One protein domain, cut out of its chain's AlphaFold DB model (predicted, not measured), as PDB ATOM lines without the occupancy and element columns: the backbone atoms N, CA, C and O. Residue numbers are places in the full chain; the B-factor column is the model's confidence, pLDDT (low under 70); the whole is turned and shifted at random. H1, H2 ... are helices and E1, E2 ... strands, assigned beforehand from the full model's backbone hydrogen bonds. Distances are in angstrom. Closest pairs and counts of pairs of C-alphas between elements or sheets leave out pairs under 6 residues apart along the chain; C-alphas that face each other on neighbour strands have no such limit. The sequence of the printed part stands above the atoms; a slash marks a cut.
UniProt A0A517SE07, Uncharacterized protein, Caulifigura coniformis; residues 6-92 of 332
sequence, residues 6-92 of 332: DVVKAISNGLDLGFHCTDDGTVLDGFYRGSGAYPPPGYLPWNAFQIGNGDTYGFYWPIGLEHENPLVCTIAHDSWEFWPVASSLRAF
ATOM      1  N   ASP A   6     209.893 227.895 333.074       94.81
ATOM      2  CA  ASP A   6     208.750 227.006 333.273       94.81
ATOM      3  C   ASP A   6     208.988 225.628 332.649       94.81
ATOM      4  O   ASP A   6     208.635 224.628 333.268       94.81
ATOM      5  N   VAL A   7     209.688 225.547 331.512       96.94
ATOM      6  CA  VAL A   7     210.118 224.264 330.929       96.94
ATOM      7  C   VAL A   7     211.165 223.588 331.815       96.94
ATOM      8  O   VAL A   7     211.052 222.396 332.083       96.94
ATOM      9  N   VAL A   8     212.143 224.339 332.340       97.31
ATOM     10  CA  VAL A   8     213.139 223.802 333.294       97.31
ATOM     11  C   VAL A   8     212.451 223.212 334.527       97.31
ATOM     12  O   VAL A   8     212.794 222.116 334.973       97.31
ATOM     13  N   LYS A   9     211.451 223.919 335.066       96.31
ATOM     14  CA  LYS A   9     210.644 223.441 336.194       96.31
ATOM     15  C   LYS A   9     209.840 222.195 335.834       96.31
ATOM     16  O   LYS A   9     209.840 221.262 336.624       96.31
ATOM     17  N   ALA A  10     209.203 222.161 334.664       95.62
ATOM     18  CA  ALA A  10     208.444 220.997 334.213       95.62
ATOM     19  C   ALA A  10     209.337 219.750 334.110       95.62
ATOM     20  O   ALA A  10     208.990 218.707 334.658       95.62
ATOM     21  N   ILE A  11     210.525 219.880 333.509       95.62
ATOM     22  CA  ILE A  11     211.512 218.790 333.428       95.62
ATOM     23  C   ILE A  11     211.965 218.356 334.828       95.62
ATOM     24  O   ILE A  11     211.986 217.167 335.138       95.62
ATOM     25  N   SER A  12     212.262 219.313 335.714       95.06
ATOM     26  CA  SER A  12     212.654 219.025 337.106       95.06
ATOM     27  C   SER A  12     211.547 218.330 337.909       95.06
ATOM     28  O   SER A  12     211.838 217.586 338.843       95.06
ATOM     29  N   ASN A  13     210.287 218.561 337.536       95.31
ATOM     30  CA  ASN A  13     209.100 217.954 338.133       95.31
ATOM     31  C   ASN A  13     208.698 216.623 337.469       95.31
ATOM     32  O   ASN A  13     207.681 216.053 337.851       95.31
ATOM     33  N   GLY A  14     209.485 216.111 336.515       94.12
ATOM     34  CA  GLY A  14     209.301 214.777 335.942       94.12
ATOM     35  C   GLY A  14     208.787 214.732 334.503       94.12
ATOM     36  O   GLY A  14     208.625 213.631 333.985       94.12
ATOM     37  N   LEU A  15     208.572 215.872 333.833       94.69
ATOM     38  CA  LEU A  15     208.225 215.870 332.409       94.69
ATOM     39  C   LEU A  15     209.450 215.489 331.564       94.69
ATOM     40  O   LEU A  15     210.357 216.301 331.374       94.69
ATOM     41  N   ASP A  16     209.475 214.268 331.034       94.12
ATOM     42  CA  ASP A  16     210.530 213.833 330.116       94.12
ATOM     43  C   ASP A  16     210.251 214.337 328.694       94.12
ATOM     44  O   ASP A  16     209.324 213.879 328.036       94.12
ATOM     45  N   LEU A  17     211.062 215.286 328.222       94.50
ATOM     46  CA  LEU A  17     211.047 215.765 326.834       94.50
ATOM     47  C   LEU A  17     212.216 215.210 326.004       94.50
ATOM     48  O   LEU A  17     212.357 215.577 324.838       94.50
ATOM     49  N   GLY A  18     213.072 214.355 326.570       93.62
ATOM     50  CA  GLY A  18     214.129 213.669 325.822       93.62
ATOM     51  C   GLY A  18     215.372 214.507 325.514       93.62
ATOM     52  O   GLY A  18     216.167 214.122 324.657       93.62
ATOM     53  N   PHE A  19     215.561 215.635 326.200       94.56
ATOM     54  CA  PHE A  19     216.788 216.436 326.145       94.56
ATOM     55  C   PHE A  19     217.187 216.934 327.536       94.56
ATOM     56  O   PHE A  19     216.365 216.996 328.453       94.56
ATOM     57  N   HIS A  20     218.449 217.339 327.687       93.38
ATOM     58  CA  HIS A  20     218.955 217.900 328.937       93.38
ATOM     59  C   HIS A  20     219.189 219.410 328.843       93.38
ATOM     60  O   HIS A  20     219.694 219.931 327.841       93.38
ATOM     61  N   CYS A  21     218.872 220.125 329.921       95.38
ATOM     62  CA  CYS A  21     219.207 221.534 330.090       95.38
ATOM     63  C   CYS A  21     219.748 221.823 331.492       95.38
ATOM     64  O   CYS A  21     219.514 221.072 332.435       95.38
ATOM     65  N   THR A  22     220.483 222.920 331.624       96.31
ATOM     66  CA  THR A  22     220.930 223.466 332.913       96.31
ATOM     67  C   THR A  22     219.798 224.201 333.637       96.31
ATOM     68  O   THR A  22     218.775 224.533 333.037       96.31
ATOM     69  N   ASP A  23     220.019 224.543 334.910       95.19
ATOM     70  CA  ASP A  23     219.073 225.305 335.744       95.19
ATOM     71  C   ASP A  23     218.699 226.678 335.150       95.19
ATOM     72  O   ASP A  23     217.605 227.189 335.384       95.19
ATOM     73  N   ASP A  24     219.599 227.283 334.364       95.12
ATOM     74  CA  ASP A  24     219.355 228.545 333.650       95.12
ATOM     75  C   ASP A  24     218.677 228.362 332.275       95.12
ATOM     76  O   ASP A  24     218.547 229.324 331.513       95.12
ATOM     77  N   GLY A  25     218.266 227.134 331.943       95.75
ATOM     78  CA  GLY A  25     217.565 226.779 330.711       95.75
ATOM     79  C   GLY A  25     218.468 226.493 329.515       95.75
ATOM     80  O   GLY A  25     217.958 226.213 328.432       95.75
ATOM     81  N   THR A  26     219.794 226.551 329.647       95.31
ATOM     82  CA  THR A  26     220.702 226.260 328.526       95.31
ATOM     83  C   THR A  26     220.607 224.793 328.109       95.31
ATOM     84  O   THR A  26     220.947 223.896 328.876       95.31
ATOM     85  N   VAL A  27     220.171 224.552 326.868       95.06
ATOM     86  CA  VAL A  27     220.087 223.207 326.282       95.06
ATOM     87  C   VAL A  27     221.492 222.676 326.007       95.06
ATOM     88  O   VAL A  27     222.303 223.367 325.379       95.06
ATOM     89  N   LEU A  28     221.768 221.459 326.469       90.94
ATOM     90  CA  LEU A  28     223.088 220.832 326.403       90.94
ATOM     91  C   LEU A  28     223.281 219.996 325.132       90.94
ATOM     92  O   LEU A  28     224.357 220.028 324.531       90.94
ATOM     93  N   ASP A  29     222.247 219.275 324.707       90.44
ATOM     94  CA  ASP A  29     222.265 218.355 323.569       90.44
ATOM     95  C   ASP A  29     220.858 218.166 322.961       90.44
ATOM     96  O   ASP A  29     219.977 219.003 323.135       90.44
ATOM     97  N   GLY A  30     220.672 217.128 322.143       90.75
ATOM     98  CA  GLY A  30     219.364 216.750 321.595       90.75
ATOM     99  C   GLY A  30     218.966 217.437 320.286       90.75
ATOM    100  O   GLY A  30     218.092 216.932 319.589       90.75
ATOM    101  N   PHE A  31     219.614 218.541 319.894       92.69
ATOM    102  CA  PHE A  31     219.307 219.207 318.621       92.69
ATOM    103  C   PHE A  31     219.446 218.261 317.427       92.69
ATOM    104  O   PHE A  31     220.413 217.500 317.321       92.69
ATOM    105  N   TYR A  32     218.508 218.361 316.488       89.62
ATOM    106  CA  TYR A  32     218.504 217.518 315.305       89.62
ATOM    107  C   TYR A  32     219.678 217.855 314.372       89.62
ATOM    108  O   TYR A  32     219.833 218.994 313.933       89.62
ATOM    109  N   ARG A  33     220.482 216.841 314.021       82.81
ATOM    110  CA  ARG A  33     221.657 216.955 313.134       82.81
ATOM    111  C   ARG A  33     221.492 216.083 311.890       82.81
ATOM    112  O   ARG A  33     222.174 215.074 311.716       82.81
ATOM    113  N   GLY A  34     220.536 216.447 311.043       71.56
ATOM    114  CA  GLY A  34     220.256 215.741 309.794       71.56
ATOM    115  C   GLY A  34     221.354 215.869 308.742       71.56
ATOM    116  O   GLY A  34     222.250 216.708 308.819       71.56
ATOM    117  N   SER A  35     221.242 215.057 307.692       67.69
ATOM    118  CA  SER A  35     222.114 215.107 306.511       67.69
ATOM    119  C   SER A  35     221.729 216.203 305.503       67.69
ATOM    120  O   SER A  35     222.338 216.300 304.438       67.69
ATOM    121  N   GLY A  36     220.732 217.032 305.805       76.94
ATOM    122  CA  GLY A  36     220.221 218.066 304.910       76.94
ATOM    123  C   GLY A  36     219.802 219.330 305.652       76.94
ATOM    124  O   GLY A  36     220.173 219.544 306.800       76.94
ATOM    125  N   ALA A  37     219.027 220.168 304.972       85.19
ATOM    126  CA  ALA A  37     218.502 221.422 305.514       85.19
ATOM    127  C   ALA A  37     217.153 221.273 306.244       85.19
ATOM    128  O   ALA A  37     216.625 222.266 306.734       85.19
ATOM    129  N   TYR A  38     216.610 220.052 306.292       90.50
ATOM    130  CA  TYR A  38     215.340 219.719 306.929       90.50
ATOM    131  C   TYR A  38     215.517 218.597 307.972       90.50
ATOM    132  O   TYR A  38     216.218 217.621 307.672       90.50
ATOM    133  N   PRO A  39     214.853 218.685 309.142       92.50
ATOM    134  CA  PRO A  39     214.208 219.869 309.721       92.50
ATOM    135  C   PRO A  39     215.152 221.083 309.799       92.50
ATOM    136  O   PRO A  39     216.373 220.911 309.715       92.50
ATOM    137  N   PRO A  40     214.611 222.312 309.898       92.62
ATOM    138  CA  PRO A  40     215.423 223.517 309.883       92.62
ATOM    139  C   PRO A  40     216.435 223.524 311.045       92.62
ATOM    140  O   PRO A  40     216.123 223.056 312.146       92.62
ATOM    141  N   PRO A  41     217.645 224.082 310.840       91.25
ATOM    142  CA  PRO A  41     218.665 224.165 311.883       91.25
ATOM    143  C   PRO A  41     218.122 224.843 313.139       91.25
ATOM    144  O   PRO A  41     217.513 225.905 313.039       91.25
ATOM    145  N   GLY A  42     218.386 224.272 314.316       91.94
ATOM    146  CA  GLY A  42     217.868 224.771 315.596       91.94
ATOM    147  C   GLY A  42     216.560 224.120 316.056       91.94
ATOM    148  O   GLY A  42     216.010 224.552 317.065       91.94
ATOM    149  N   TYR A  43     216.084 223.087 315.356       95.88
ATOM    150  CA  TYR A  43     215.029 222.205 315.847       95.88
ATOM    151  C   TYR A  43     215.555 221.228 316.912       95.88
ATOM    152  O   TYR A  43     216.577 220.562 316.713       95.88
ATOM    153  N   LEU A  44     214.847 221.148 318.035       96.31
ATOM    154  CA  LEU A  44     215.112 220.275 319.174       96.31
ATOM    155  C   LEU A  44     213.905 219.339 319.362       96.31
ATOM    156  O   LEU A  44     212.920 219.772 319.963       96.31
ATOM    157  N   PRO A  45     213.940 218.110 318.819       95.62
ATOM    158  CA  PRO A  45     212.830 217.168 318.917       95.62
ATOM    159  C   PRO A  45     212.606 216.710 320.360       95.62
ATOM    160  O   PRO A  45     213.546 216.649 321.152       95.62
ATOM    161  N   TRP A  46     211.367 216.343 320.665       95.31
ATOM    162  CA  TRP A  46     210.974 215.702 321.912       95.31
ATOM    163  C   TRP A  46     210.741 214.203 321.714       95.31
ATOM    164  O   TRP A  46     210.429 213.750 320.610       95.31
ATOM    165  N   ASN A  47     210.876 213.432 322.793       91.19
ATOM    166  CA  ASN A  47     210.469 212.021 322.842       91.19
ATOM    167  C   ASN A  47     209.019 211.819 323.345       91.19
ATOM    168  O   ASN A  47     208.483 210.720 323.169       91.19
ATOM    169  N   ALA A  48     208.413 212.862 323.921       89.88
ATOM    170  CA  ALA A  48     207.025 212.921 324.380       89.88
ATOM    171  C   ALA A  48     206.039 213.323 323.272       89.88
ATOM    172  O   ALA A  48     206.426 213.851 322.224       89.88
ATOM    173  N   PHE A  49     204.753 213.103 323.541       88.44
ATOM    174  CA  PHE A  49     203.610 213.455 322.697       88.44
ATOM    175  C   PHE A  49     203.702 212.830 321.301       88.44
ATOM    176  O   PHE A  49     203.481 213.491 320.283       88.44
ATOM    177  N   GLN A  50     204.093 211.554 321.241       79.12
ATOM    178  CA  GLN A  50     204.420 210.883 319.984       79.12
ATOM    179  C   GLN A  50     203.257 210.938 318.985       79.12
ATOM    180  O   GLN A  50     202.152 210.470 319.250       79.12
ATOM    181  N   ILE A  51     203.543 211.468 317.795       80.06
ATOM    182  CA  ILE A  51     202.597 211.532 316.672       80.06
ATOM    183  C   ILE A  51     202.653 210.228 315.856       80.06
ATOM    184  O   ILE A  51     201.641 209.762 315.333       80.06
ATOM    185  N   GLY A  52     203.835 209.603 315.786       79.25
ATOM    186  CA  GLY A  52     204.098 208.397 315.002       79.25
ATOM    187  C   GLY A  52     204.678 208.698 313.616       79.25
ATOM    188  O   GLY A  52     204.882 209.845 313.241       79.25
ATOM    189  N   ASN A  53     205.004 207.646 312.858       83.62
ATOM    190  CA  ASN A  53     205.522 207.731 311.482       83.62
ATOM    191  C   ASN A  53     206.803 208.581 311.299       83.62
ATOM    192  O   ASN A  53     207.112 208.979 310.194       83.62
ATOM    193  N   GLY A  54     207.575 208.859 312.354       82.94
ATOM    194  CA  GLY A  54     208.756 209.732 312.264       82.94
ATOM    195  C   GLY A  54     208.453 211.228 312.403       82.94
ATOM    196  O   GLY A  54     209.384 212.036 312.352       82.94
ATOM    197  N   ASP A  55     207.193 211.590 312.644       91.81
ATOM    198  CA  ASP A  55     206.790 212.935 313.038       91.81
ATOM    199  C   ASP A  55     207.033 213.126 314.542       91.81
ATOM    200  O   ASP A  55     206.823 212.221 315.356       91.81
ATOM    201  N   THR A  56     207.514 214.307 314.918       93.81
ATOM    202  CA  THR A  56     207.836 214.658 316.308       93.81
ATOM    203  C   THR A  56     207.402 216.086 316.581       93.81
ATOM    204  O   THR A  56     207.459 216.928 315.680       93.81
ATOM    205  N   TYR A  57     207.022 216.351 317.830       96.25
ATOM    206  CA  TYR A  57     207.028 217.703 318.369       96.25
ATOM    207  C   TYR A  57     208.433 218.087 318.817       96.25
ATOM    208  O   TYR A  57     209.289 217.231 319.046       96.25
ATOM    209  N   GLY A  58     208.672 219.383 318.956       96.88
ATOM    210  CA  GLY A  58     209.940 219.890 319.435       96.88
ATOM    211  C   GLY A  58     209.951 221.398 319.608       96.88
ATOM    212  O   GLY A  58     209.030 222.107 319.198       96.88
ATOM    213  N   PHE A  59     211.041 221.898 320.178       98.06
ATOM    214  CA  PHE A  59     211.310 223.327 320.230       98.06
ATOM    215  C   PHE A  59     212.013 223.808 318.964       98.06
ATOM    216  O   PHE A  59     212.875 223.127 318.404       98.06
ATOM    217  N   TYR A  60     211.695 225.028 318.546       97.81
ATOM    218  CA  TYR A  60     212.400 225.728 317.483       97.81
ATOM    219  C   TYR A  60     212.675 227.171 317.869       97.81
ATOM    220  O   TYR A  60     211.767 227.911 318.243       97.81
ATOM    221  N   TRP A  61     213.923 227.597 317.714       97.06
ATOM    222  CA  TRP A  61     214.272 229.011 317.771       97.06
ATOM    223  C   TRP A  61     214.270 229.562 316.343       97.06
ATOM    224  O   TRP A  61     215.017 229.031 315.513       97.06
ATOM    225  N   PRO A  62     213.493 230.616 316.040       97.00
ATOM    226  CA  PRO A  62     213.571 231.318 314.761       97.00
ATOM    227  C   PRO A  62     214.939 231.965 314.530       97.00
ATOM    228  O   PRO A  62     215.616 232.377 315.478       97.00
ATOM    229  N   ILE A  63     215.374 232.035 313.275       96.06
ATOM    230  CA  ILE A  63     216.686 232.560 312.875       96.06
ATOM    231  C   ILE A  63     216.816 234.030 313.290       96.06
ATOM    232  O   ILE A  63     216.091 234.897 312.806       96.06
ATOM    233  N   GLY A  64     217.785 234.320 314.159       95.06
ATOM    234  CA  GLY A  64     218.020 235.648 314.721       95.06
ATOM    235  C   GLY A  64     217.226 235.977 315.984       95.06
ATOM    236  O   GLY A  64     217.404 237.065 316.529       95.06
ATOM    237  N   LEU A  65     216.376 235.058 316.452       95.69
ATOM    238  CA  LEU A  65     215.579 235.185 317.675       95.69
ATOM    239  C   LEU A  65     215.974 234.119 318.712       95.69
ATOM    240  O   LEU A  65     215.152 233.642 319.484       95.69
ATOM    241  N   GLU A  66     217.247 233.721 318.758       93.75
ATOM    242  CA  GLU A  66     217.740 232.672 319.669       93.75
ATOM    243  C   GLU A  66     217.749 233.089 321.148       93.75
ATOM    244  O   GLU A  66     217.955 232.247 322.026       93.75
ATOM    245  N   HIS A  67     217.583 234.386 321.406       92.69
ATOM    246  CA  HIS A  67     217.439 234.977 322.735       92.69
ATOM    247  C   HIS A  67     215.984 234.997 323.219       92.69
ATOM    248  O   HIS A  67     215.751 235.166 324.412       92.69
ATOM    249  N   GLU A  68     215.029 234.822 322.307       94.81
ATOM    250  CA  GLU A  68     213.612 234.728 322.625       94.81
ATOM    251  C   GLU A  68     213.239 233.304 323.047       94.81
ATOM    252  O   GLU A  68     213.974 232.335 322.815       94.81
ATOM    253  N   ASN A  69     212.044 233.161 323.623       95.31
ATOM    254  CA  ASN A  69     211.477 231.844 323.895       95.31
ATOM    255  C   ASN A  69     211.341 231.042 322.584       95.31
ATOM    256  O   ASN A  69     210.938 231.624 321.567       95.31
ATOM    257  N   PRO A  70     211.619 229.727 322.584       97.75
ATOM    258  CA  PRO A  70     211.357 228.880 321.430       97.75
ATOM    259  C   PRO A  70     209.861 228.784 321.138       97.75
ATOM    260  O   PRO A  70     209.023 228.927 322.026       97.75
ATOM    261  N   LEU A  71     209.546 228.474 319.888       98.50
ATOM    262  CA  LEU A  71     208.236 227.995 319.473       98.50
ATOM    263  C   LEU A  71     208.134 226.493 319.712       98.50
ATOM    264  O   LEU A  71     209.143 225.786 319.655       98.50
ATOM    265  N   VAL A  72     206.914 226.008 319.920       98.25
ATOM    266  CA  VAL A  72     206.608 224.583 319.792       98.25
ATOM    267  C   VAL A  72     206.247 224.319 318.343       98.25
ATOM    268  O   VAL A  72     205.402 225.006 317.760       98.25
ATOM    269  N   CYS A  73     206.899 223.327 317.757       97.31
ATOM    270  CA  CYS A  73     206.749 222.972 316.361       97.31
ATOM    271  C   CYS A  73     206.521 221.474 316.204       97.31
ATOM    272  O   CYS A  73     206.980 220.693 317.030       97.31
ATOM    273  N   THR A  74     205.869 221.086 315.112       95.50
ATOM    274  CA  THR A  74     205.869 219.700 314.635       95.50
ATOM    275  C   THR A  74     206.500 219.610 313.256       95.50
ATOM    276  O   THR A  74     206.414 220.545 312.450       95.50
ATOM    277  N   ILE A  75     207.116 218.466 312.983       93.56
ATOM    278  CA  ILE A  75     207.540 218.074 311.641       93.56
ATOM    279  C   ILE A  75     206.494 217.151 311.018       93.56
ATOM    280  O   ILE A  75     205.949 216.289 311.696       93.56
ATOM    281  N   ALA A  76     206.255 217.312 309.720       91.31
ATOM    282  CA  ALA A  76     205.572 216.330 308.888       91.31
ATOM    283  C   ALA A  76     206.611 215.773 307.911       91.31
ATOM    284  O   ALA A  76     206.971 216.411 306.916       91.31
ATOM    285  N   HIS A  77     207.199 214.629 308.252       86.38
ATOM    286  CA  HIS A  77     208.415 214.131 307.613       86.38
ATOM    287  C   HIS A  77     208.190 213.753 306.137       86.38
ATOM    288  O   HIS A  77     209.023 214.088 305.294       86.38
ATOM    289  N   ASP A  78     207.047 213.142 305.809       87.06
ATOM    290  CA  ASP A  78     206.686 212.722 304.449       87.06
ATOM    291  C   ASP A  78     206.484 213.920 303.524       87.06
ATOM    292  O   ASP A  78     206.920 213.936 302.367       87.06
ATOM    293  N   SER A  79     205.835 214.964 304.041       88.19
ATOM    294  CA  SER A  79     205.604 216.185 303.286       88.19
ATOM    295  C   SER A  79     206.794 217.133 303.353       88.19
ATOM    296  O   SER A  79     206.852 218.015 302.507       88.19
ATOM    297  N   TRP A  80     207.778 216.943 304.240       90.06
ATOM    298  CA  TRP A  80     208.895 217.862 304.519       90.06
ATOM    299  C   TRP A  80     208.421 219.238 305.015       90.06
ATOM    300  O   TRP A  80     208.930 220.279 304.581       90.06
ATOM    301  N   GLU A  81     207.375 219.266 305.835       93.06
ATOM    302  CA  GLU A  81     206.782 220.500 306.350       93.06
ATOM    303  C   GLU A  81     207.065 220.698 307.835       93.06
ATOM    304  O   GLU A  81     207.203 219.751 308.599       93.06
ATOM    305  N   PHE A  82     207.152 221.962 308.230       95.19
ATOM    306  CA  PHE A  82     207.470 222.376 309.583       95.19
ATOM    307  C   PHE A  82     206.408 223.355 310.070       95.19
ATOM    308  O   PHE A  82     206.241 224.438 309.498       95.19
ATOM    309  N   TRP A  83     205.651 222.965 311.090       95.38
ATOM    310  CA  TRP A  83     204.474 223.706 311.536       95.38
ATOM    311  C   TRP A  83     204.713 224.306 312.929       95.38
ATOM    312  O   TRP A  83     204.919 223.550 313.876       95.38
ATOM    313  N   PRO A  84     204.691 225.643 313.087       97.19
ATOM    314  CA  PRO A  84     204.847 226.320 314.377       97.19
ATOM    315  C   PRO A  84     203.529 226.334 315.157       97.19
ATOM    316  O   PRO A  84     202.797 227.322 315.130       97.19
ATOM    317  N   VAL A  85     203.211 225.211 315.799       95.25
ATOM    318  CA  VAL A  85     201.897 224.937 316.396       95.25
ATOM    319  C   VAL A  85     201.541 225.879 317.547       95.25
ATOM    320  O   VAL A  85     200.404 226.341 317.610       95.25
ATOM    321  N   ALA A  86     202.504 226.231 318.404       97.75
ATOM    322  CA  ALA A  86     202.253 227.078 319.568       97.75
ATOM    323  C   ALA A  86     203.451 227.968 319.924       97.75
ATOM    324  O   ALA A  86     204.599 227.701 319.555       97.75
ATOM    325  N   SER A  87     203.187 229.029 320.679       97.75
ATOM    326  CA  SER A  87     204.188 229.990 321.147       97.75
ATOM    327  C   SER A  87     204.975 229.519 322.374       97.75
ATOM    328  O   SER A  87     206.024 230.093 322.669       97.75
ATOM    329  N   SER A  88     204.482 228.497 323.090       97.44
ATOM    330  CA  SER A  88     205.091 227.933 324.302       97.44
ATOM    331  C   SER A  88     204.588 226.513 324.596       97.44
ATOM    332  O   SER A  88     203.553 226.098 324.075       97.44
ATOM    333  N   LEU A  89     205.292 225.783 325.473       97.06
ATOM    334  CA  LEU A  89     204.872 224.452 325.940       97.06
ATOM    335  C   LEU A  89     203.505 224.496 326.639       97.06
ATOM    336  O   LEU A  89     202.644 223.665 326.370       97.06
ATOM    337  N   ARG A  90     203.280 225.501 327.494       95.75
ATOM    338  CA  ARG A  90     202.002 225.679 328.191       95.75
ATOM    339  C   ARG A  90     200.849 225.903 327.214       95.75
ATOM    340  O   ARG A  90     199.800 225.274 327.353       95.75
ATOM    341  N   ALA A  91     201.042 226.788 326.236       95.94
ATOM    342  CA  ALA A  91     200.037 227.060 325.214       95.94
ATOM    343  C   ALA A  91     199.745 225.814 324.370       95.94
ATOM    344  O   ALA A  91     198.583 225.489 324.157       95.94
ATOM    345  N   PHE A  92     200.787 225.072 323.977       95.69
ATOM    346  CA  PHE A  92     200.654 223.797 323.274       95.69
ATOM    347  C   PHE A  92     199.782 222.797 324.044       95.69
ATOM    348  O   PHE A  92     198.775 222.344 323.511       95.69
TER     349      PHE A  92
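This is residues 6 to 92 of the 332 residues of an uncharacterized protein of Caulifigura coniformis (UniProt A0A517SE07). Little regular structure: a small, strongly twisted four-stranded sheet sits among long loops, with short helix H2 on it and H1 away from it. The 87 printed residues hold H1 E1 E2 E3 E4 H2 in order, only 30 in named elements, mixed class. The sheet, E1 E2 E3 E4, is a meander, each strand the antiparallel neighbour of the one before. It is compact, radius of gyration of the C-alphas 12.5 A, spanning 35 by 29 by 24 A.

Start at H1, residues 6 to 12: every O i to N i+4 pair is within hydrogen-bond range. E1, residues 43 to 45, and E2, residues 57 to 60, form a hairpin; look for N 44 and O 59, 2.8 A, within hydrogen-bond range. E2 and E3, residues 71 to 76, form another, N 58 to O 73 2.9 A. E3 and E4, residues 81 to 86, form a third, N 74 to O 83 2.9 A. H2, residues 89 to 92, too short for an O i to N i+4 pair, is on the sheet, height 7.4 A; its closest C-alphas to E4 are Phe 92 and Ala 86, 5.2 A.

Find C-alpha 6 at (208.750, 227.006, 333.273), where H1 begins. E3 runs 16.0 A, E4 15.4 A; H2 ends at C-alpha 92 (200.654, 223.797, 323.274).

The printed part has no cut. Links H1 to E1 and E1 to E2 are long. Residue 35 has pLDDT under 70.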